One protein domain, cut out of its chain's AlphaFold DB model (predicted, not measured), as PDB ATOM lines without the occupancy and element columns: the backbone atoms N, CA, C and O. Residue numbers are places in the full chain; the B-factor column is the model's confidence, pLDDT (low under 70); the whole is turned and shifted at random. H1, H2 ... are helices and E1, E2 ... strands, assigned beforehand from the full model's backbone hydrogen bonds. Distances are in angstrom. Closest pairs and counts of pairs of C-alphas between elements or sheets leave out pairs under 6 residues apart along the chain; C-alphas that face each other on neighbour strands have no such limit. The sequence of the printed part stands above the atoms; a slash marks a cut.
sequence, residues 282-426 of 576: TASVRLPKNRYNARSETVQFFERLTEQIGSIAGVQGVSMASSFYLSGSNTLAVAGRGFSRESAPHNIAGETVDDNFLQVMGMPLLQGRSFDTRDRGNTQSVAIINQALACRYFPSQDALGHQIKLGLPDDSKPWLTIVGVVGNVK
ATOM      1  N   THR A 282       6.015   0.082 -29.144       81.56
ATOM      2  CA  THR A 282       6.174  -1.335 -28.786       81.56
ATOM      3  C   THR A 282       6.182  -1.506 -27.274       81.56
ATOM      4  O   THR A 282       6.761  -0.698 -26.544       81.56
ATOM      5  N   ALA A 283       5.539  -2.570 -26.795       79.12
ATOM      6  CA  ALA A 283       5.516  -2.933 -25.388       79.12
ATOM      7  C   ALA A 283       5.638  -4.450 -25.217       79.12
ATOM      8  O   ALA A 283       5.186  -5.220 -26.059       79.12
ATOM      9  N   SER A 284       6.256  -4.882 -24.115       80.38
ATOM     10  CA  SER A 284       6.351  -6.296 -23.751       80.38
ATOM     11  C   SER A 284       5.607  -6.524 -22.446       80.38
ATOM     12  O   SER A 284       5.896  -5.873 -21.442       80.38
ATOM     13  N   VAL A 285       4.658  -7.455 -22.468       82.19
ATOM     14  CA  VAL A 285       3.871  -7.847 -21.300       82.19
ATOM     15  C   VAL A 285       4.189  -9.301 -20.984       82.19
ATOM     16  O   VAL A 285       3.987 -10.185 -21.814       82.19
ATOM     17  N   ARG A 286       4.699  -9.559 -19.777       80.94
ATOM     18  CA  ARG A 286       4.922 -10.916 -19.266       80.94
ATOM     19  C   ARG A 286       3.843 -11.250 -18.248       80.94
ATOM     20  O   ARG A 286       3.763 -10.609 -17.204       80.94
ATOM     21  N   LEU A 287       3.032 -12.259 -18.552       83.06
ATOM     22  CA  LEU A 287       1.995 -12.735 -17.644       83.06
ATOM     23  C   LEU A 287       2.577 -13.710 -16.607       83.06
ATOM     24  O   LEU A 287       3.391 -14.567 -16.960       83.06
ATOM     25  N   PRO A 288       2.177 -13.612 -15.328       82.88
ATOM     26  CA  PRO A 288       2.631 -14.534 -14.295       82.88
ATOM     27  C   PRO A 288       2.035 -15.936 -14.503       82.88
ATOM     28  O   PRO A 288       0.817 -16.118 -14.437       82.88
ATOM     29  N   LYS A 289       2.913 -16.937 -14.670       76.50
ATOM     30  CA  LYS A 289       2.570 -18.355 -14.916       76.50
ATOM     31  C   LYS A 289       1.745 -19.032 -13.814       76.50
ATOM     32  O   LYS A 289       1.286 -20.138 -14.040       76.50
ATOM     33  N   ASN A 290       1.619 -18.425 -12.632       81.06
ATOM     34  CA  ASN A 290       0.850 -18.986 -11.512       81.06
ATOM     35  C   ASN A 290      -0.639 -18.617 -11.577       81.06
ATOM     36  O   ASN A 290      -1.451 -19.253 -10.910       81.06
ATOM     37  N   ARG A 291      -0.977 -17.556 -12.327       81.81
ATOM     38  CA  ARG A 291      -2.346 -17.049 -12.497       81.81
ATOM     39  C   ARG A 291      -2.909 -17.344 -13.882       81.81
ATOM     40  O   ARG A 291      -4.109 -17.544 -13.998       81.81
ATOM     41  N   TYR A 292      -2.065 -17.305 -14.910       83.62
ATOM     42  CA  TYR A 292      -2.446 -17.559 -16.297       83.62
ATOM     43  C   TYR A 292      -1.844 -18.890 -16.729       83.62
ATOM     44  O   TYR A 292      -0.764 -18.937 -17.323       83.62
ATOM     45  N   ASN A 293      -2.525 -19.974 -16.367       80.38
ATOM     46  CA  ASN A 293      -1.993 -21.331 -16.497       80.38
ATOM     47  C   ASN A 293      -2.591 -22.015 -17.735       80.38
ATOM     48  O   ASN A 293      -1.957 -22.880 -18.339       80.38
ATOM     49  N   ALA A 294      -3.798 -21.600 -18.137       84.50
ATOM     50  CA  ALA A 294      -4.464 -22.078 -19.337       84.50
ATOM     51  C   ALA A 294      -4.177 -21.176 -20.551       84.50
ATOM     52  O   ALA A 294      -4.164 -19.943 -20.472       84.50
ATOM     53  N   ARG A 295      -4.010 -21.800 -21.726       79.06
ATOM     54  CA  ARG A 295      -3.816 -21.083 -23.000       79.06
ATOM     55  C   ARG A 295      -5.009 -20.182 -23.333       79.06
ATOM     56  O   ARG A 295      -4.808 -19.080 -23.829       79.06
ATOM     57  N   SER A 296      -6.227 -20.628 -23.031       83.06
ATOM     58  CA  SER A 296      -7.463 -19.864 -23.245       83.06
ATOM     59  C   SER A 296      -7.499 -18.563 -22.437       83.06
ATOM     60  O   SER A 296      -7.848 -17.524 -22.986       83.06
ATOM     61  N   GLU A 297      -7.078 -18.588 -21.169       85.81
ATOM     62  CA  GLU A 297      -7.022 -17.397 -20.308       85.81
ATOM     63  C   GLU A 297      -6.009 -16.370 -20.822       85.81
ATOM     64  O   GLU A 297      -6.279 -15.170 -20.824       85.81
ATOM     65  N   THR A 298      -4.855 -16.850 -21.296       84.69
ATOM     66  CA  THR A 298      -3.818 -15.998 -21.892       84.69
ATOM     67  C   THR A 298      -4.324 -15.324 -23.166       84.69
ATOM     68  O   THR A 298      -4.174 -14.114 -23.316       84.69
ATOM     69  N   VAL A 299      -4.961 -16.086 -24.062       83.44
ATOM     70  CA  VAL A 299      -5.533 -15.551 -25.308       83.44
ATOM     71  C   VAL A 299      -6.609 -14.507 -25.005       83.44
ATOM     72  O   VAL A 299      -6.525 -13.397 -25.517       83.44
ATOM     73  N   GLN A 300      -7.544 -14.800 -24.098       87.19
ATOM     74  CA  GLN A 300      -8.612 -13.861 -23.736       87.19
ATOM     75  C   GLN A 300      -8.106 -12.572 -23.080       87.19
ATOM     76  O   GLN A 300      -8.733 -11.523 -23.228       87.19
ATOM     77  N   PHE A 301      -7.024 -12.640 -22.296       90.94
ATOM     78  CA  PHE A 301      -6.403 -11.445 -21.724       90.94
ATOM     79  C   PHE A 301      -5.886 -10.529 -22.835       90.94
ATOM     80  O   PHE A 301      -6.166  -9.333 -22.837       90.94
ATOM     81  N   PHE A 302      -5.149 -11.109 -23.780       88.00
ATOM     82  CA  PHE A 302      -4.529 -10.383 -24.876       88.00
ATOM     83  C   PHE A 302      -5.554  -9.851 -25.887       88.00
ATOM     84  O   PHE A 302      -5.422  -8.713 -26.316       88.00
ATOM     85  N   GLU A 303      -6.622 -10.594 -26.189       87.00
ATOM     86  CA  GLU A 303      -7.738 -10.097 -27.011       87.00
ATOM     87  C   GLU A 303      -8.386  -8.849 -26.390       87.00
ATOM     88  O   GLU A 303      -8.501  -7.819 -27.054       87.00
ATOM     89  N   ARG A 304      -8.711  -8.896 -25.088       91.06
ATOM     90  CA  ARG A 304      -9.273  -7.745 -24.359       91.06
ATOM     91  C   ARG A 304      -8.317  -6.558 -24.303       91.06
ATOM     92  O   ARG A 304      -8.749  -5.416 -24.421       91.06
ATOM     93  N   LEU A 305      -7.025  -6.817 -24.103       90.94
ATOM     94  CA  LEU A 305      -6.007  -5.771 -24.064       90.94
ATOM     95  C   LEU A 305      -5.920  -5.035 -25.408       90.94
ATOM     96  O   LEU A 305      -5.927  -3.806 -25.437       90.94
ATOM     97  N   THR A 306      -5.867  -5.777 -26.512       89.94
ATOM     98  CA  THR A 306      -5.790  -5.218 -27.869       89.94
ATOM     99  C   THR A 306      -7.041  -4.414 -28.214       89.94
ATOM    100  O   THR A 306      -6.924  -3.322 -28.762       89.94
ATOM    101  N   GLU A 307      -8.224  -4.902 -27.831       90.44
ATOM    102  CA  GLU A 307      -9.496  -4.194 -28.018       90.44
ATOM    103  C   GLU A 307      -9.536  -2.870 -27.236       90.44
ATOM    104  O   GLU A 307      -9.853  -1.819 -27.795       90.44
ATOM    105  N   GLN A 308      -9.125  -2.886 -25.964       93.31
ATOM    106  CA  GLN A 308      -9.064  -1.677 -25.140       93.31
ATOM    107  C   GLN A 308      -8.076  -0.652 -25.696       93.31
ATOM    108  O   GLN A 308      -8.420   0.525 -25.794       93.31
ATOM    109  N   ILE A 309      -6.876  -1.076 -26.103       92.75
ATOM    110  CA  ILE A 309      -5.882  -0.169 -26.696       92.75
ATOM    111  C   ILE A 309      -6.388   0.373 -28.039       92.75
ATOM    112  O   ILE A 309      -6.235   1.561 -28.308       92.75
ATOM    113  N   GLY A 310      -7.034  -0.463 -28.855       92.31
ATOM    114  CA  GLY A 310      -7.607  -0.058 -30.139       92.31
ATOM    115  C   GLY A 310      -8.725   0.981 -30.014       92.31
ATOM    116  O   GLY A 310      -8.929   1.764 -30.936       92.31
ATOM    117  N   SER A 311      -9.413   1.036 -28.868       93.94
ATOM    118  CA  SER A 311     -10.456   2.035 -28.592       93.94
ATOM    119  C   SER A 311      -9.921   3.424 -28.209       93.94
ATOM    120  O   SER A 311     -10.685   4.390 -28.160       93.94
ATOM    121  N   ILE A 312      -8.618   3.553 -27.933       94.94
ATOM    122  CA  ILE A 312      -8.002   4.826 -27.545       94.94
ATOM    123  C   ILE A 312      -7.913   5.745 -28.770       94.94
ATOM    124  O   ILE A 312      -7.337   5.393 -29.800       94.94
ATOM    125  N   ALA A 313      -8.435   6.967 -28.643       92.81
ATOM    126  CA  ALA A 313      -8.363   7.968 -29.702       92.81
ATOM    127  C   ALA A 313      -6.902   8.251 -30.109       92.81
ATOM    128  O   ALA A 313      -6.061   8.570 -29.271       92.81
ATOM    129  N   GLY A 314      -6.610   8.145 -31.408       88.62
ATOM    130  CA  GLY A 314      -5.264   8.315 -31.971       88.62
ATOM    131  C   GLY A 314      -4.527   7.006 -32.274       88.62
ATOM    132  O   GLY A 314      -3.535   7.030 -33.001       88.62
ATOM    133  N   VAL A 315      -5.021   5.858 -31.797       92.62
ATOM    134  CA  VAL A 315      -4.486   4.541 -32.166       92.62
ATOM    135  C   VAL A 315      -5.047   4.121 -33.528       92.62
ATOM    136  O   VAL A 315      -6.250   3.950 -33.687       92.62
ATOM    137  N   GLN A 316      -4.176   3.966 -34.530       89.88
ATOM    138  CA  GLN A 316      -4.571   3.546 -35.888       89.88
ATOM    139  C   GLN A 316      -4.645   2.023 -36.057       89.88
ATOM    140  O   GLN A 316      -5.291   1.529 -36.977       89.88
ATOM    141  N   GLY A 317      -3.960   1.275 -35.195       90.56
ATOM    142  CA  GLY A 317      -3.933  -0.177 -35.229       90.56
ATOM    143  C   GLY A 317      -3.131  -0.728 -34.061       90.56
ATOM    144  O   GLY A 317      -2.186  -0.095 -33.588       90.56
ATOM    145  N   VAL A 318      -3.524  -1.908 -33.599       92.50
ATOM    146  CA  VAL A 318      -2.832  -2.654 -32.550       92.50
ATOM    147  C   VAL A 318      -2.560  -4.044 -33.093       92.50
ATOM    148  O   VAL A 318      -3.385  -4.604 -33.816       92.50
ATOM    149  N   SER A 319      -1.382  -4.563 -32.778       90.31
ATOM    150  CA  SER A 319      -0.977  -5.903 -33.158       90.31
ATOM    151  C   SER A 319      -0.129  -6.533 -32.060       90.31
ATOM    152  O   SER A 319       0.533  -5.835 -31.284       90.31
ATOM    153  N   MET A 320      -0.160  -7.859 -32.002       87.81
ATOM    154  CA  MET A 320       0.593  -8.677 -31.067       87.81
ATOM    155  C   MET A 320       1.561  -9.618 -31.776       87.81
ATOM    156  O   MET A 320       1.263 -10.205 -32.814       87.81
ATOM    157  N   ALA A 321       2.713  -9.822 -31.139       86.25
ATOM    158  CA  ALA A 321       3.711 -10.798 -31.545       86.25
ATOM    159  C   ALA A 321       4.309 -11.495 -30.315       86.25
ATOM    160  O   ALA A 321       4.416 -10.892 -29.245       86.25
ATOM    161  N   SER A 322       4.734 -12.753 -30.470       78.94
ATOM    162  CA  SER A 322       5.447 -13.508 -29.428       78.94
ATOM    163  C   SER A 322       6.727 -12.811 -28.984       78.94
ATOM    164  O   SER A 322       7.103 -12.860 -27.811       78.94
ATOM    165  N   SER A 323       7.401 -12.162 -29.925       70.56
ATOM    166  CA  SER A 323       8.617 -11.416 -29.698       70.56
ATOM    167  C   SER A 323       8.824 -10.423 -30.844       70.56
ATOM    168  O   SER A 323       8.381 -10.625 -31.973       70.56
ATOM    169  N   PHE A 324       9.501  -9.318 -30.537       64.31
ATOM    170  CA  PHE A 324       9.972  -8.357 -31.539       64.31
ATOM    171  C   PHE A 324      11.468  -8.567 -31.861       64.31
ATOM    172  O   PHE A 324      12.126  -7.734 -32.484       64.31
ATOM    173  N   TYR A 325      12.027  -9.704 -31.434       61.12
ATOM    174  CA  TYR A 325      13.387 -10.141 -31.709       61.12
ATOM    175  C   TYR A 325      13.418 -10.998 -32.977       61.12
ATOM    176  O   TYR A 325      13.409 -12.219 -32.916       61.12
ATOM    177  N   LEU A 326      13.590 -10.384 -34.149       56.91
ATOM    178  CA  LEU A 326      13.839 -11.134 -35.393       56.91
ATOM    179  C   LEU A 326      15.263 -11.745 -35.466       56.91
ATOM    180  O   LEU A 326      15.886 -11.782 -36.527       56.91
ATOM    181  N   SER A 327      15.809 -12.213 -34.338       57.91
ATOM    182  CA  SER A 327      17.048 -12.988 -34.278       57.91
ATOM    183  C   SER A 327      16.699 -14.459 -34.091       57.91
ATOM    184  O   SER A 327      16.127 -14.855 -33.081       57.91
ATOM    185  N   GLY A 328      17.010 -15.263 -35.102       59.38
ATOM    186  CA  GLY A 328      16.697 -16.680 -35.109       59.38
ATOM    187  C   GLY A 328      17.853 -17.547 -34.660       59.38
ATOM    188  O   GLY A 328      18.972 -17.346 -35.118       59.38
ATOM    189  N   SER A 329      17.559 -18.550 -33.840       65.94
ATOM    190  CA  SER A 329      18.442 -19.688 -33.551       65.94
ATOM    191  C   SER A 329      17.888 -21.006 -34.100       65.94
ATOM    192  O   SER A 329      18.515 -22.054 -33.952       65.94
ATOM    193  N   ASN A 330      16.710 -20.975 -34.731       72.44
ATOM    194  CA  ASN A 330      16.076 -22.188 -35.221       72.44
ATOM    195  C   ASN A 330      16.724 -22.669 -36.518       72.44
ATOM    196  O   ASN A 330      17.326 -21.909 -37.283       72.44
ATOM    197  N   THR A 331      16.505 -23.952 -36.771       82.12
ATOM    198  CA  THR A 331      16.705 -24.607 -38.061       82.12
ATOM    199  C   THR A 331      15.372 -24.716 -38.812       82.12
ATOM    200  O   THR A 331      14.301 -24.550 -38.223       82.12
ATOM    201  N   LEU A 332      15.426 -24.965 -40.121       85.75
ATOM    202  CA  LEU A 332      14.254 -25.114 -40.981       85.75
ATOM    203  C   LEU A 332      14.315 -26.444 -41.734       85.75
ATOM    204  O   LEU A 332      15.232 -26.670 -42.527       85.75
ATOM    205  N   ALA A 333      13.302 -27.280 -41.536       88.69
ATOM    206  CA  ALA A 333      13.037 -28.446 -42.362       88.69
ATOM    207  C   ALA A 333      12.007 -28.108 -43.451       88.69
ATOM    208  O   ALA A 333      11.047 -27.373 -43.213       88.69
ATOM    209  N   VAL A 334      12.198 -28.661 -44.651       89.38
ATOM    210  CA  VAL A 334      11.289 -28.505 -45.797       89.38
ATOM    211  C   VAL A 334      10.808 -29.890 -46.211       89.38
ATOM    212  O   VAL A 334      11.625 -30.800 -46.359       89.38
ATOM    213  N   ALA A 335       9.498 -30.061 -46.377       88.50
ATOM    214  CA  ALA A 335       8.915 -31.347 -46.743       88.50
ATOM    215  C   ALA A 335       9.472 -31.836 -48.091       88.50
ATOM    216  O   ALA A 335       9.657 -31.053 -49.022       88.50
ATOM    217  N   GLY A 336       9.772 -33.134 -48.188       82.19
ATOM    218  CA  GLY A 336      10.333 -33.740 -49.401       82.19
ATOM    219  C   GLY A 336      11.815 -33.438 -49.665       82.19
ATOM    220  O   GLY A 336      12.348 -33.891 -50.676       82.19
ATOM    221  N   ARG A 337      12.511 -32.718 -48.772       83.56
ATOM    222  CA  ARG A 337      13.967 -32.512 -48.843       83.56
ATOM    223  C   ARG A 337      14.707 -33.294 -47.767       83.56
ATOM    224  O   ARG A 337      14.257 -33.384 -46.627       83.56
ATOM    225  N   GLY A 338      15.893 -33.790 -48.122       79.06
ATOM    226  CA  GLY A 338      16.831 -34.349 -47.151       79.06
ATOM    227  C   GLY A 338      17.233 -33.296 -46.117       79.06
ATOM    228  O   GLY A 338      17.532 -32.154 -46.468       79.06
ATOM    229  N   PHE A 339      17.235 -33.685 -44.845       79.19
ATOM    230  CA  PHE A 339      17.624 -32.829 -43.730       79.19
ATOM    231  C   PHE A 339      18.889 -33.387 -43.078       79.19
ATOM    232  O   PHE A 339      18.897 -34.530 -42.625       79.19
ATOM    233  N   SER A 340      19.949 -32.581 -43.010       74.31
ATOM    234  CA  SER A 340      21.162 -32.914 -42.258       74.31
ATOM    235  C   SER A 340      21.276 -31.993 -41.051       74.31
ATOM    236  O   SER A 340      21.303 -30.772 -41.202       74.31
ATOM    237  N   ARG A 341      21.346 -32.580 -39.848       66.19
ATOM    238  CA  ARG A 341      21.498 -31.829 -38.590       66.19
ATOM    239  C   ARG A 341      22.809 -31.044 -38.538       66.19
ATOM    240  O   ARG A 341      22.823 -29.949 -37.991       66.19
ATOM    241  N   GLU A 342      23.876 -31.574 -39.133       61.81
ATOM    242  CA  GLU A 342      25.221 -30.985 -39.072       61.81
ATOM    243  C   GLU A 342      25.380 -29.760 -39.981       61.81
ATOM    244  O   GLU A 342      26.085 -28.818 -39.635       61.81
ATOM    245  N   SER A 343      24.713 -29.744 -41.139       65.44
ATOM    246  CA  SER A 343      24.845 -28.659 -42.123       65.44
ATOM    247  C   SER A 343      23.683 -27.664 -42.117       65.44
ATOM    248  O   SER A 343      23.709 -26.673 -42.855       65.44
ATOM    249  N   ALA A 344      22.658 -27.896 -41.292       68.00
ATOM    250  CA  ALA A 344      21.503 -27.019 -41.234       68.00
ATOM    251  C   ALA A 344      21.860 -25.643 -40.624       68.00
ATOM    252  O   ALA A 344      22.479 -25.567 -39.559       68.00
ATOM    253  N   PRO A 345      21.449 -24.525 -41.253       66.94
ATOM    254  CA  PRO A 345      21.663 -23.195 -40.696       66.94
ATOM    255  C   PRO A 345      20.849 -22.994 -39.411       66.94
ATOM    256  O   PRO A 345      19.631 -23.147 -39.424       66.94
ATOM    257  N   HIS A 346      21.506 -22.572 -38.329       67.75
ATOM    258  CA  HIS A 346      20.872 -22.237 -37.046       67.75
ATOM    259  C   HIS A 346      20.626 -20.728 -36.931       67.75
ATOM    260  O   HIS A 346      21.097 -20.066 -36.009       67.75
ATOM    261  N   ASN A 347      19.982 -20.149 -37.942       71.06
ATOM    262  CA  ASN A 347      19.798 -18.702 -38.043       71.06
ATOM    263  C   ASN A 347      18.416 -18.287 -38.560       71.06
ATOM    264  O   ASN A 347      18.247 -17.169 -39.052       71.06
ATOM    265  N   ILE A 348      17.433 -19.186 -38.479       79.19
ATOM    266  CA  ILE A 348      16.069 -18.926 -38.934       79.19
ATOM    267  C   ILE A 348      15.256 -18.377 -37.767       79.19
ATOM    268  O   ILE A 348      15.107 -19.017 -36.723       79.19
ATOM    269  N   ALA A 349      14.767 -17.148 -37.922       79.69
ATOM    270  CA  ALA A 349      13.879 -16.523 -36.951       79.69
ATOM    271  C   ALA A 349      12.449 -16.983 -37.224       79.69
ATOM    272  O   ALA A 349      12.049 -17.104 -38.381       79.69
ATOM    273  N   GLY A 350      11.693 -17.242 -36.164       83.75
ATOM    274  CA  GLY A 350      10.277 -17.556 -36.264       83.75
ATOM    275  C   GLY A 350       9.535 -16.815 -35.174       83.75
ATOM    276  O   GLY A 350       9.907 -16.908 -34.009       83.75
ATOM    277  N   GLU A 351       8.505 -16.086 -35.576       84.88
ATOM    278  CA  GLU A 351       7.656 -15.311 -34.683       84.88
ATOM    279  C   GLU A 351       6.203 -15.687 -34.934       84.88
ATOM    280  O   GLU A 351       5.791 -15.919 -36.072       84.88
ATOM    281  N   THR A 352       5.432 -15.767 -33.856       86.88
ATOM    282  CA  THR A 352       3.980 -15.909 -33.918       86.88
ATOM    283  C   THR A 352       3.379 -14.523 -33.821       86.88
ATOM    284  O   THR A 352       3.690 -13.788 -32.885       86.88
ATOM    285  N   VAL A 353       2.530 -14.172 -34.776       88.25
ATOM    286  CA  VAL A 353       1.919 -12.848 -34.883       88.25
ATOM    287  C   VAL A 353       0.416 -12.980 -35.088       88.25
ATOM    288  O   VAL A 353      -0.059 -14.051 -35.475       88.25
ATOM    289  N   ASP A 354      -0.328 -11.917 -34.807       88.00
ATOM    290  CA  ASP A 354      -1.742 -11.831 -35.164       88.00
ATOM    291  C   ASP A 354      -1.955 -11.442 -36.640       88.00
ATOM    292  O   ASP A 354      -1.017 -11.195 -37.403       88.00
ATOM    293  N   ASP A 355      -3.218 -11.428 -37.057       88.44
ATOM    294  CA  ASP A 355      -3.651 -11.125 -38.423       88.44
ATOM    295  C   ASP A 355      -3.380  -9.675 -38.847       88.44
ATOM    296  O   ASP A 355      -3.097  -9.412 -40.019       88.44
ATOM    297  N   ASN A 356      -3.373  -8.743 -37.894       89.62
ATOM    298  CA  ASN A 356      -3.127  -7.324 -38.146       89.62
ATOM    299  C   ASN A 356      -1.631  -6.947 -38.212       89.62
ATOM    300  O   ASN A 356      -1.284  -5.827 -38.596       89.62
ATOM    301  N   PHE A 357      -0.718  -7.859 -37.864       90.06
ATOM    302  CA  PHE A 357       0.711  -7.555 -37.725       90.06
ATOM    303  C   PHE A 357       1.352  -6.979 -38.981       90.06
ATOM    304  O   PHE A 357       2.016  -5.944 -38.915       90.06
ATOM    305  N   LEU A 358       1.132  -7.599 -40.142       90.81
ATOM    306  CA  LEU A 358       1.728  -7.117 -41.391       90.81
ATOM    307  C   LEU A 358       1.220  -5.719 -41.761       90.81
ATOM    308  O   LEU A 358       1.993  -4.904 -42.265       90.81
ATOM    309  N   GLN A 359      -0.048  -5.421 -41.468       90.62
ATOM    310  CA  GLN A 359      -0.659  -4.121 -41.737       90.62
ATOM    311  C   GLN A 359      -0.121  -3.038 -40.797       90.62
ATOM    312  O   GLN A 359       0.319  -1.989 -41.270       90.62
ATOM    313  N   VAL A 360      -0.101  -3.296 -39.483       90.69
ATOM    314  CA  VAL A 360       0.419  -2.353 -38.476       90.69
ATOM    315  C   VAL A 360       1.903  -2.073 -38.712       90.69
ATOM    316  O   VAL A 360       2.323  -0.917 -38.725       90.69
ATOM    317  N   MET A 361       2.688  -3.114 -38.997       87.81
ATOM    318  CA  MET A 361       4.109  -2.981 -39.319       87.81
ATOM    319  C   MET A 361       4.358  -2.401 -40.720       87.81
ATOM    320  O   MET A 361       5.493  -2.049 -41.043       87.81
ATOM    321  N   GLY A 362       3.331  -2.295 -41.570       89.50
ATOM    322  CA  GLY A 362       3.452  -1.848 -42.959       89.50
ATOM    323  C   GLY A 362       4.401  -2.714 -43.789       89.50
ATOM    324  O   GLY A 362       5.155  -2.197 -44.612       89.50
ATOM    325  N   MET A 363       4.408  -4.023 -43.536       90.69
ATOM    326  CA  MET A 363       5.230  -4.981 -44.266       90.69
ATOM    327  C   MET A 363       4.567  -5.327 -45.607       90.69
ATOM    328  O   MET A 363       3.411  -5.753 -45.620       90.69
ATOM    329  N   PRO A 364       5.271  -5.191 -46.745       90.06
ATOM    330  CA  PRO A 364       4.677  -5.464 -48.045       90.06
ATOM    331  C   PRO A 364       4.497  -6.972 -48.252       90.06
ATOM    332  O   PRO A 364       5.464  -7.739 -48.191       90.06
ATOM    333  N   LEU A 365       3.262  -7.388 -48.538       93.56
ATOM    334  CA  LEU A 365       2.949  -8.724 -49.034       93.56
ATOM    335  C   LEU A 365       3.310  -8.792 -50.523       93.56
ATOM    336  O   LEU A 365       2.801  -8.014 -51.325       93.56
ATOM    337  N   LEU A 366       4.209  -9.704 -50.886       93.75
ATOM    338  CA  LEU A 366       4.692  -9.879 -52.257       93.75
ATOM    339  C   LEU A 366       3.897 -10.950 -53.008       93.75
ATOM    340  O   LEU A 366       3.649 -10.802 -54.202       93.75
ATOM    341  N   GLN A 367       3.534 -12.038 -52.325       94.00
ATOM    342  CA  GLN A 367       2.800 -13.169 -52.896       94.00
ATOM    343  C   GLN A 367       1.877 -13.803 -51.851       94.00
ATOM    344  O   GLN A 367       2.177 -13.772 -50.655       94.00
ATOM    345  N   GLY A 368       0.794 -14.433 -52.308       94.25
ATOM    346  CA  GLY A 368      -0.140 -15.171 -51.456       94.25
ATOM    347  C   GLY A 368      -1.077 -14.259 -50.664       94.25
ATOM    348  O   GLY A 368      -1.617 -13.297 -51.207       94.25
ATOM    349  N   ARG A 369      -1.298 -14.581 -49.385       93.62
ATOM    350  CA  ARG A 369      -2.214 -13.866 -48.482       93.62
ATOM    351  C   ARG A 369      -1.590 -13.597 -47.110       93.62
ATOM    352  O   ARG A 369      -0.638 -14.266 -46.714       93.62
ATOM    353  N   SER A 370      -2.167 -12.634 -46.387       92.25
ATOM    354  CA  SER A 370      -1.911 -12.438 -44.952       92.25
ATOM    355  C   SER A 370      -2.628 -13.504 -44.112       92.25
ATOM    356  O   SER A 370      -3.479 -14.244 -44.623       92.25
ATOM    357  N   PHE A 371      -2.294 -13.558 -42.823       91.19
ATOM    358  CA  PHE A 371      -3.077 -14.292 -41.834       91.19
ATOM    359  C   PHE A 371      -4.481 -13.692 -41.719       91.19
ATOM    360  O   PHE A 371      -4.657 -12.481 -41.855       91.19
ATOM    361  N   ASP A 372      -5.469 -14.547 -41.472       86.44
ATOM    362  CA  ASP A 372      -6.845 -14.131 -41.211       86.44
ATOM    363  C   ASP A 372      -7.519 -15.031 -40.164       86.44
ATOM    364  O   ASP A 372      -6.918 -15.955 -39.609       86.44
ATOM    365  N   THR A 373      -8.800 -14.778 -39.891       80.75
ATOM    366  CA  THR A 373      -9.580 -15.493 -38.870       80.75
ATOM    367  C   THR A 373      -9.654 -17.012 -39.073       80.75
ATOM    368  O   THR A 373     -10.035 -17.723 -38.142       80.75
ATOM    369  N   ARG A 374      -9.311 -17.524 -40.265       83.50
ATOM    370  CA  ARG A 374      -9.290 -18.957 -40.588       83.50
ATOM    371  C   ARG A 374      -8.032 -19.664 -40.090       83.50
ATOM    372  O   ARG A 374      -8.048 -20.885 -40.035       83.50
ATOM    373  N   ASP A 375      -6.982 -18.951 -39.687       84.00
ATOM    374  CA  ASP A 375      -5.661 -19.515 -39.348       84.00
ATOM    375  C   ASP A 375      -5.442 -19.724 -37.830       84.00
ATOM    376  O   ASP A 375      -4.328 -19.635 -37.309       84.00
ATOM    377  N   ARG A 376      -6.522 -19.963 -37.076       74.69
ATOM    378  CA  ARG A 376      -6.496 -20.098 -35.607       74.69
ATOM    379  C   ARG A 376      -6.027 -21.483 -35.138       74.69
ATOM    380  O   ARG A 376      -5.962 -22.437 -35.896       74.69
ATOM    381  N   GLY A 377      -5.737 -21.620 -33.840       65.81
ATOM    382  CA  GLY A 377      -5.043 -22.778 -33.241       65.81
ATOM    383  C   GLY A 377      -5.660 -24.182 -33.401       65.81
ATOM    384  O   GLY A 377      -5.050 -25.128 -32.915       65.81
ATOM    385  N   ASN A 378      -6.805 -24.320 -34.080       69.75
ATOM    386  CA  ASN A 378      -7.481 -25.588 -34.387       69.75
ATOM    387  C   ASN A 378      -7.712 -25.805 -35.898       69.75
ATOM    388  O   ASN A 378      -8.453 -26.708 -36.282       69.75
ATOM    389  N   THR A 379      -7.135 -24.968 -36.758       80.25
ATOM    390  CA  THR A 379      -7.229 -25.092 -38.217       80.25
ATOM    391  C   THR A 379      -5.871 -25.476 -38.812       80.25
ATOM    392  O   THR A 379      -4.936 -25.838 -38.091       80.25
ATOM    393  N   GLN A 380      -5.758 -25.475 -40.144       82.44
ATOM    394  CA  GLN A 380      -4.498 -25.766 -40.820       82.44
ATOM    395  C   GLN A 380      -3.405 -24.808 -40.333       82.44
ATOM    396  O   GLN A 380      -3.558 -23.592 -40.388       82.44
ATOM    397  N   SER A 381      -2.281 -25.358 -39.871       89.62
ATOM    398  CA  SER A 381      -1.147 -24.543 -39.444       89.62
ATOM    399  C   SER A 381      -0.446 -23.942 -40.661       89.62
ATOM    400  O   SER A 381      -0.037 -24.658 -41.581       89.62
ATOM    401  N   VAL A 382      -0.313 -22.620 -40.672       93.75
ATOM    402  CA  VAL A 382       0.202 -21.858 -41.813       93.75
ATOM    403  C   VAL A 382       1.388 -20.984 -41.416       93.75
ATOM    404  O   VAL A 382       1.582 -20.671 -40.244       93.75
ATOM    405  N   ALA A 383       2.195 -20.601 -42.401       93.88
ATOM    406  CA  ALA A 383       3.328 -19.704 -42.231       93.88
ATOM    407  C   ALA A 383       3.407 -18.681 -43.364       93.88
ATOM    408  O   ALA A 383       3.050 -18.954 -44.512       93.88
ATOM    409  N   ILE A 384       3.955 -17.517 -43.037       94.38
ATOM    410  CA  ILE A 384       4.372 -16.500 -43.997       94.38
ATOM    411  C   ILE A 384       5.891 -16.398 -43.901       94.38
ATOM    412  O   ILE A 384       6.443 -16.325 -42.803       94.38
ATOM    413  N   ILE A 385       6.574 -16.422 -45.043       93.38
ATOM    414  CA  ILE A 385       8.039 -16.368 -45.105       93.38
ATOM    415  C   ILE A 385       8.504 -15.067 -45.752       93.38
ATOM    416  O   ILE A 385       7.771 -14.443 -46.514       93.38
ATOM    417  N   ASN A 386       9.738 -14.646 -45.488       91.31
ATOM    418  CA  ASN A 386      10.311 -13.519 -46.216       91.31
ATOM    419  C   ASN A 386      10.879 -13.955 -47.576       91.31
ATOM    420  O   ASN A 386      11.193 -15.127 -47.811       91.31
ATOM    421  N   GLN A 387      11.061 -12.982 -48.465       91.12
ATOM    422  CA  GLN A 387      11.620 -13.197 -49.798       91.12
ATOM    423  C   GLN A 387      12.993 -13.893 -49.767       91.12
ATOM    424  O   GLN A 387      13.270 -14.742 -50.609       91.12
ATOM    425  N   ALA A 388      13.859 -13.579 -48.799       88.38
ATOM    426  CA  ALA A 388      15.186 -14.184 -48.686       88.38
ATOM    427  C   ALA A 388      15.125 -15.693 -48.397       88.38
ATOM    428  O   ALA A 388      15.897 -16.460 -48.973       88.38
ATOM    429  N   LEU A 389      14.206 -16.130 -47.531       88.81
ATOM    430  CA  LEU A 389      13.985 -17.548 -47.253       88.81
ATOM    431  C   LEU A 389      13.371 -18.238 -48.476       88.81
ATOM    432  O   LEU A 389      13.855 -19.305 -48.856       88.81
ATOM    433  N   ALA A 390      12.401 -17.595 -49.137       91.81
ATOM    434  CA  ALA A 390      11.810 -18.094 -50.378       91.81
ATOM    435  C   ALA A 390      12.884 -18.340 -51.451       91.81
ATOM    436  O   ALA A 390      13.027 -19.462 -51.923       91.81
ATOM    437  N   CYS A 391      13.733 -17.352 -51.750       90.44
ATOM    438  CA  CYS A 391      14.809 -17.500 -52.734       90.44
ATOM    439  C   CYS A 391      15.856 -18.551 -52.333       90.44
ATOM    440  O   CYS A 391      16.406 -19.231 -53.197       90.44
ATOM    441  N   ARG A 392      16.165 -18.688 -51.036       87.38
ATOM    442  CA  ARG A 392      17.186 -19.629 -50.558       87.38
ATOM    443  C   ARG A 392      16.727 -21.081 -50.647       87.38
ATOM    444  O   ARG A 392      17.513 -21.943 -51.031       87.38
ATOM    445  N   TYR A 393      15.490 -21.360 -50.246       87.38
ATOM    446  CA  TYR A 393      14.976 -22.726 -50.188       87.38
ATOM    447  C   TYR A 393      14.204 -23.113 -51.455       87.38
ATOM    448  O   TYR A 393      14.236 -24.283 -51.827       87.38
ATOM    449  N   PHE A 394      13.626 -22.163 -52.181       90.94
ATOM    450  CA  PHE A 394      12.834 -22.396 -53.391       90.94
ATOM    451  C   PHE A 394      13.349 -21.532 -54.568       90.94
ATOM    452  O   PHE A 394      12.616 -20.709 -55.103       90.94
ATOM    453  N   PRO A 395      14.620 -21.678 -55.004       86.12
ATOM    454  CA  PRO A 395      15.215 -20.804 -56.028       86.12
ATOM    455  C   PRO A 395      14.580 -20.935 -57.425       86.12
ATOM    456  O   PRO A 395      14.698 -20.017 -58.232       86.12
ATOM    457  N   SER A 396      13.931 -22.065 -57.722       84.12
ATOM    458  CA  SER A 396      13.353 -22.382 -59.040       84.12
ATOM    459  C   SER A 396      11.873 -22.780 -58.978       84.12
ATOM    460  O   SER A 396      11.345 -23.299 -59.957       84.12
ATOM    461  N   GLN A 397      11.218 -22.614 -57.826       85.19
ATOM    462  CA  GLN A 397       9.842 -23.060 -57.580       85.19
ATOM    463  C   GLN A 397       9.081 -22.008 -56.771       85.19
ATOM    464  O   GLN A 397       9.695 -21.237 -56.035       85.19
ATOM    465  N   ASP A 398       7.752 -21.989 -56.894       89.88
ATOM    466  CA  ASP A 398       6.912 -21.165 -56.026       89.88
ATOM    467  C   ASP A 398       6.963 -21.710 -54.592       89.88
ATOM    468  O   ASP A 398       6.846 -22.916 -54.364       89.88
ATOM    469  N   ALA A 399       7.171 -20.824 -53.621       91.38
ATOM    470  CA  ALA A 399       7.227 -21.200 -52.217       91.38
ATOM    471  C   ALA A 399       5.831 -21.466 -51.635       91.38
ATOM    472  O   ALA A 399       5.717 -22.168 -50.630       91.38
ATOM    473  N   LEU A 400       4.770 -20.925 -52.244       94.62
ATOM    474  CA  LEU A 400       3.398 -21.101 -51.772       94.62
ATOM    475  C   LEU A 400       2.970 -22.579 -51.800       94.62
ATOM    476  O   LEU A 400       3.357 -23.350 -52.675       94.62
ATOM    477  N   GLY A 401       2.182 -22.988 -50.804       92.38
ATOM    478  CA  GLY A 401       1.649 -24.350 -50.667       92.38
ATOM    479  C   GLY A 401       2.642 -25.394 -50.147       92.38
ATOM    480  O   GLY A 401       2.219 -26.459 -49.695       92.38
ATOM    481  N   HIS A 402       3.943 -25.100 -50.136       94.00
ATOM    482  CA  HIS A 402       4.941 -26.006 -49.578       94.00
ATOM    483  C   HIS A 402       4.861 -26.062 -48.050       94.00
ATOM    484  O   HIS A 402       4.516 -25.085 -47.381       94.00
ATOM    485  N   GLN A 403       5.211 -27.222 -47.494       93.81
ATOM    486  CA  GLN A 403       5.242 -27.437 -46.054       93.81
ATOM    487  C   GLN A 403       6.653 -27.254 -45.496       93.81
ATOM    488  O   GLN A 403       7.626 -27.835 -45.984       93.81
ATOM    489  N   ILE A 404       6.746 -26.464 -44.434       92.94
ATOM    490  CA  ILE A 404       7.974 -26.197 -43.692       92.94
ATOM    491  C   ILE A 404       7.769 -26.481 -42.210       92.94
ATOM    492  O   ILE A 404       6.661 -26.381 -41.691       92.94
ATOM    493  N   LYS A 405       8.843 -26.812 -41.505       90.44
ATOM    494  CA  LYS A 405       8.826 -26.982 -40.055       90.44
ATOM    495  C   LYS A 405       9.992 -26.217 -39.447       90.44
ATOM    496  O   LYS A 405      11.135 -26.356 -39.879       90.44
ATOM    497  N   LEU A 406       9.685 -25.383 -38.456       85.88
ATOM    498  CA  LEU A 406      10.679 -24.623 -37.706       85.88
ATOM    499  C   LEU A 406      11.253 -25.510 -36.593       85.88
ATOM    500  O   LEU A 406      10.681 -25.616 -35.505       85.88
ATOM    501  N   GLY A 407      12.358 -26.181 -36.899       80.56
ATOM    502  CA  GLY A 407      12.960 -27.214 -36.069       80.56
ATOM    503  C   GLY A 407      13.347 -28.446 -36.883       80.56
ATOM    504  O   GLY A 407      13.517 -28.392 -38.103       80.56
ATOM    505  N   LEU A 408      13.510 -29.561 -36.177       80.06
ATOM    506  CA  LEU A 408      13.841 -30.855 -36.765       80.06
ATOM    507  C   LEU A 408      12.599 -31.472 -37.438       80.06
ATOM    508  O   LEU A 408      11.489 -31.248 -36.954       80.06
ATOM    509  N   PRO A 409      12.750 -32.290 -38.499       80.81
ATOM    510  CA  PRO A 409      11.623 -32.980 -39.138       80.81
ATOM    511  C   PRO A 409      10.770 -33.803 -38.159       80.81
ATOM    512  O   PRO A 409       9.540 -33.774 -38.245       80.81
ATOM    513  N   ASP A 410      11.423 -34.452 -37.192       79.94
ATOM    514  CA  ASP A 410      10.807 -35.336 -36.192       79.94
ATOM    515  C   ASP A 410      10.266 -34.588 -34.960       79.94
ATOM    516  O   ASP A 410       9.757 -35.210 -34.032       79.94
ATOM    517  N   ASP A 411      10.384 -33.255 -34.921       78.00
ATOM    518  CA  ASP A 411       9.883 -32.453 -33.802       78.00
ATOM    519  C   ASP A 411       8.348 -32.554 -33.713       78.00
ATOM    520  O   ASP A 411       7.644 -32.592 -34.730       78.00
ATOM    521  N   SER A 412       7.840 -32.539 -32.480       77.44
ATOM    522  CA  SER A 412       6.414 -32.604 -32.120       77.44
ATOM    523  C   SER A 412       5.578 -31.449 -32.690       77.44
ATOM    524  O   SER A 412       4.349 -31.523 -32.736       77.44
ATOM    525  N   LYS A 413       6.235 -30.374 -33.143       80.75
ATOM    526  CA  LYS A 413       5.591 -29.223 -33.780       80.75
ATOM    527  C   LYS A 413       4.935 -29.610 -35.114       80.75
ATOM    528  O   LYS A 413       5.497 -30.413 -35.866       80.75
ATOM    529  N   PRO A 414       3.785 -29.005 -35.459       86.25
ATOM    530  CA  PRO A 414       3.120 -29.271 -36.727       86.25
ATOM    531  C   PRO A 414       3.932 -28.739 -37.916       86.25
ATOM    532  O   PRO A 414       4.703 -27.785 -37.799       86.25
ATOM    533  N   TRP A 415       3.731 -29.354 -39.080       91.31
ATOM    534  CA  TRP A 415       4.165 -28.783 -40.354       91.31
ATOM    535  C   TRP A 415       3.308 -27.557 -40.688       91.31
ATOM    536  O   TRP A 415       2.088 -27.585 -40.546       91.31
ATOM    537  N   LEU A 416       3.955 -26.487 -41.137       93.19
ATOM    538  CA  LEU A 416       3.335 -25.220 -41.505       93.19
ATOM    539  C   LEU A 416       3.257 -25.117 -43.026       93.19
ATOM    540  O   LEU A 416       4.262 -25.295 -43.710       93.19
ATOM    541  N   THR A 417       2.083 -24.800 -43.561       94.88
ATOM    542  CA  THR A 417       1.912 -24.553 -45.001       94.88
ATOM    543  C   THR A 417       2.215 -23.094 -45.317       94.88
ATOM    544  O   THR A 417       1.657 -22.200 -44.684       94.88
ATOM    545  N   ILE A 418       3.080 -22.832 -46.295       96.19
ATOM    546  CA  ILE A 418       3.406 -21.463 -46.703       96.19
ATOM    547  C   ILE A 418       2.207 -20.857 -47.444       96.19
ATOM    548  O   ILE A 418       1.813 -21.351 -48.500       96.19
ATOM    549  N   VAL A 419       1.638 -19.778 -46.905       95.31
ATOM    550  CA  VAL A 419       0.466 -19.083 -47.483       95.31
ATOM    551  C   VAL A 419       0.773 -17.683 -48.000       95.31
ATOM    552  O   VAL A 419      -0.050 -17.106 -48.708       95.31
ATOM    553  N   GLY A 420       1.952 -17.147 -47.688       95.12
ATOM    554  CA  GLY A 420       2.359 -15.822 -48.132       95.12
ATOM    555  C   GLY A 420       3.869 -15.619 -48.123       95.12
ATOM    556  O   GLY A 420       4.601 -16.268 -47.370       95.12
ATOM    557  N   VAL A 421       4.319 -14.681 -48.955       95.56
ATOM    558  CA  VAL A 421       5.702 -14.201 -48.998       95.56
ATOM    559  C   VAL A 421       5.712 -12.693 -48.785       95.56
ATOM    560  O   VAL A 421       5.020 -11.966 -49.495       95.56
ATOM    561  N   VAL A 422       6.506 -12.213 -47.829       93.81
ATOM    562  CA  VAL A 422       6.642 -10.784 -47.490       93.81
ATOM    563  C   VAL A 422       8.024 -10.235 -47.839       93.81
ATOM    564  O   VAL A 422       8.992 -10.980 -48.026       93.81
ATOM    565  N   GLY A 423       8.127  -8.908 -47.905       88.19
ATOM    566  CA  GLY A 423       9.400  -8.206 -48.056       88.19
ATOM    567  C   GLY A 423      10.412  -8.548 -46.958       88.19
ATOM    568  O   GLY A 423      10.066  -8.908 -45.833       88.19
ATOM    569  N   ASN A 424      11.698  -8.437 -47.290       85.62
ATOM    570  CA  ASN A 424      12.770  -8.685 -46.332       85.62
ATOM    571  C   ASN A 424      12.817  -7.603 -45.255       85.62
ATOM    572  O   ASN A 424      12.900  -6.416 -45.565       85.62
ATOM    573  N   VAL A 425      12.864  -8.039 -43.999       78.50
ATOM    574  CA  VAL A 425      13.003  -7.174 -42.830       78.50
ATOM    575  C   VAL A 425      14.437  -7.228 -42.304       78.50
ATOM    576  O   VAL A 425      15.036  -8.301 -42.211       78.50
ATOM    577  N   LYS A 426      15.004  -6.064 -41.979       71.69
ATOM    578  CA  LYS A 426      16.326  -5.917 -41.358       71.69
ATOM    579  C   LYS A 426      16.141  -5.532 -39.896       71.69
ATOM    580  O   LYS A 426      15.660  -4.440 -39.616       71.69
TER     581      LYS A 426
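This is residues 282 to 426 of the 576 residues of an uncharacterized protein of Acidobacteria bacterium (UniProt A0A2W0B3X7). This domain has little regular structure: long loops run round a small, strongly twisted sheet, with H3 on it and H1 away from it. The 145 printed residues, 50 in named elements, run H1 E1 H2 E2 E3 H3 E4 E5, class mixed. They are compact, with radius of gyration of the C-alphas 16.6 A and spans 49, 35 and 28 A.

E5, residues 416 to 422, has parallel E3, 382 to 386, on one side, antiparallel E2, 365 to 368, and hairpin partner E4, 403 to 406, on the other. E4 is antiparallel to E1, 332 to 334. N 383 and O 417, N 366 and O 421, N 404 and O 416, N 405 and O 333 are each 2.8 A apart. H3, 387 to 393, is on the sheet; H1, 295 to 310, and H2, 357 to 360, are not.

H1, 22.5 A long, begins at C-alpha (-3.816, -21.083, -23.000); E5, 16.0 A, ends at (6.642, -10.784, -47.490).

The printed part has no cut; 14 residues, among them 341 to 346, are under pLDDT 70.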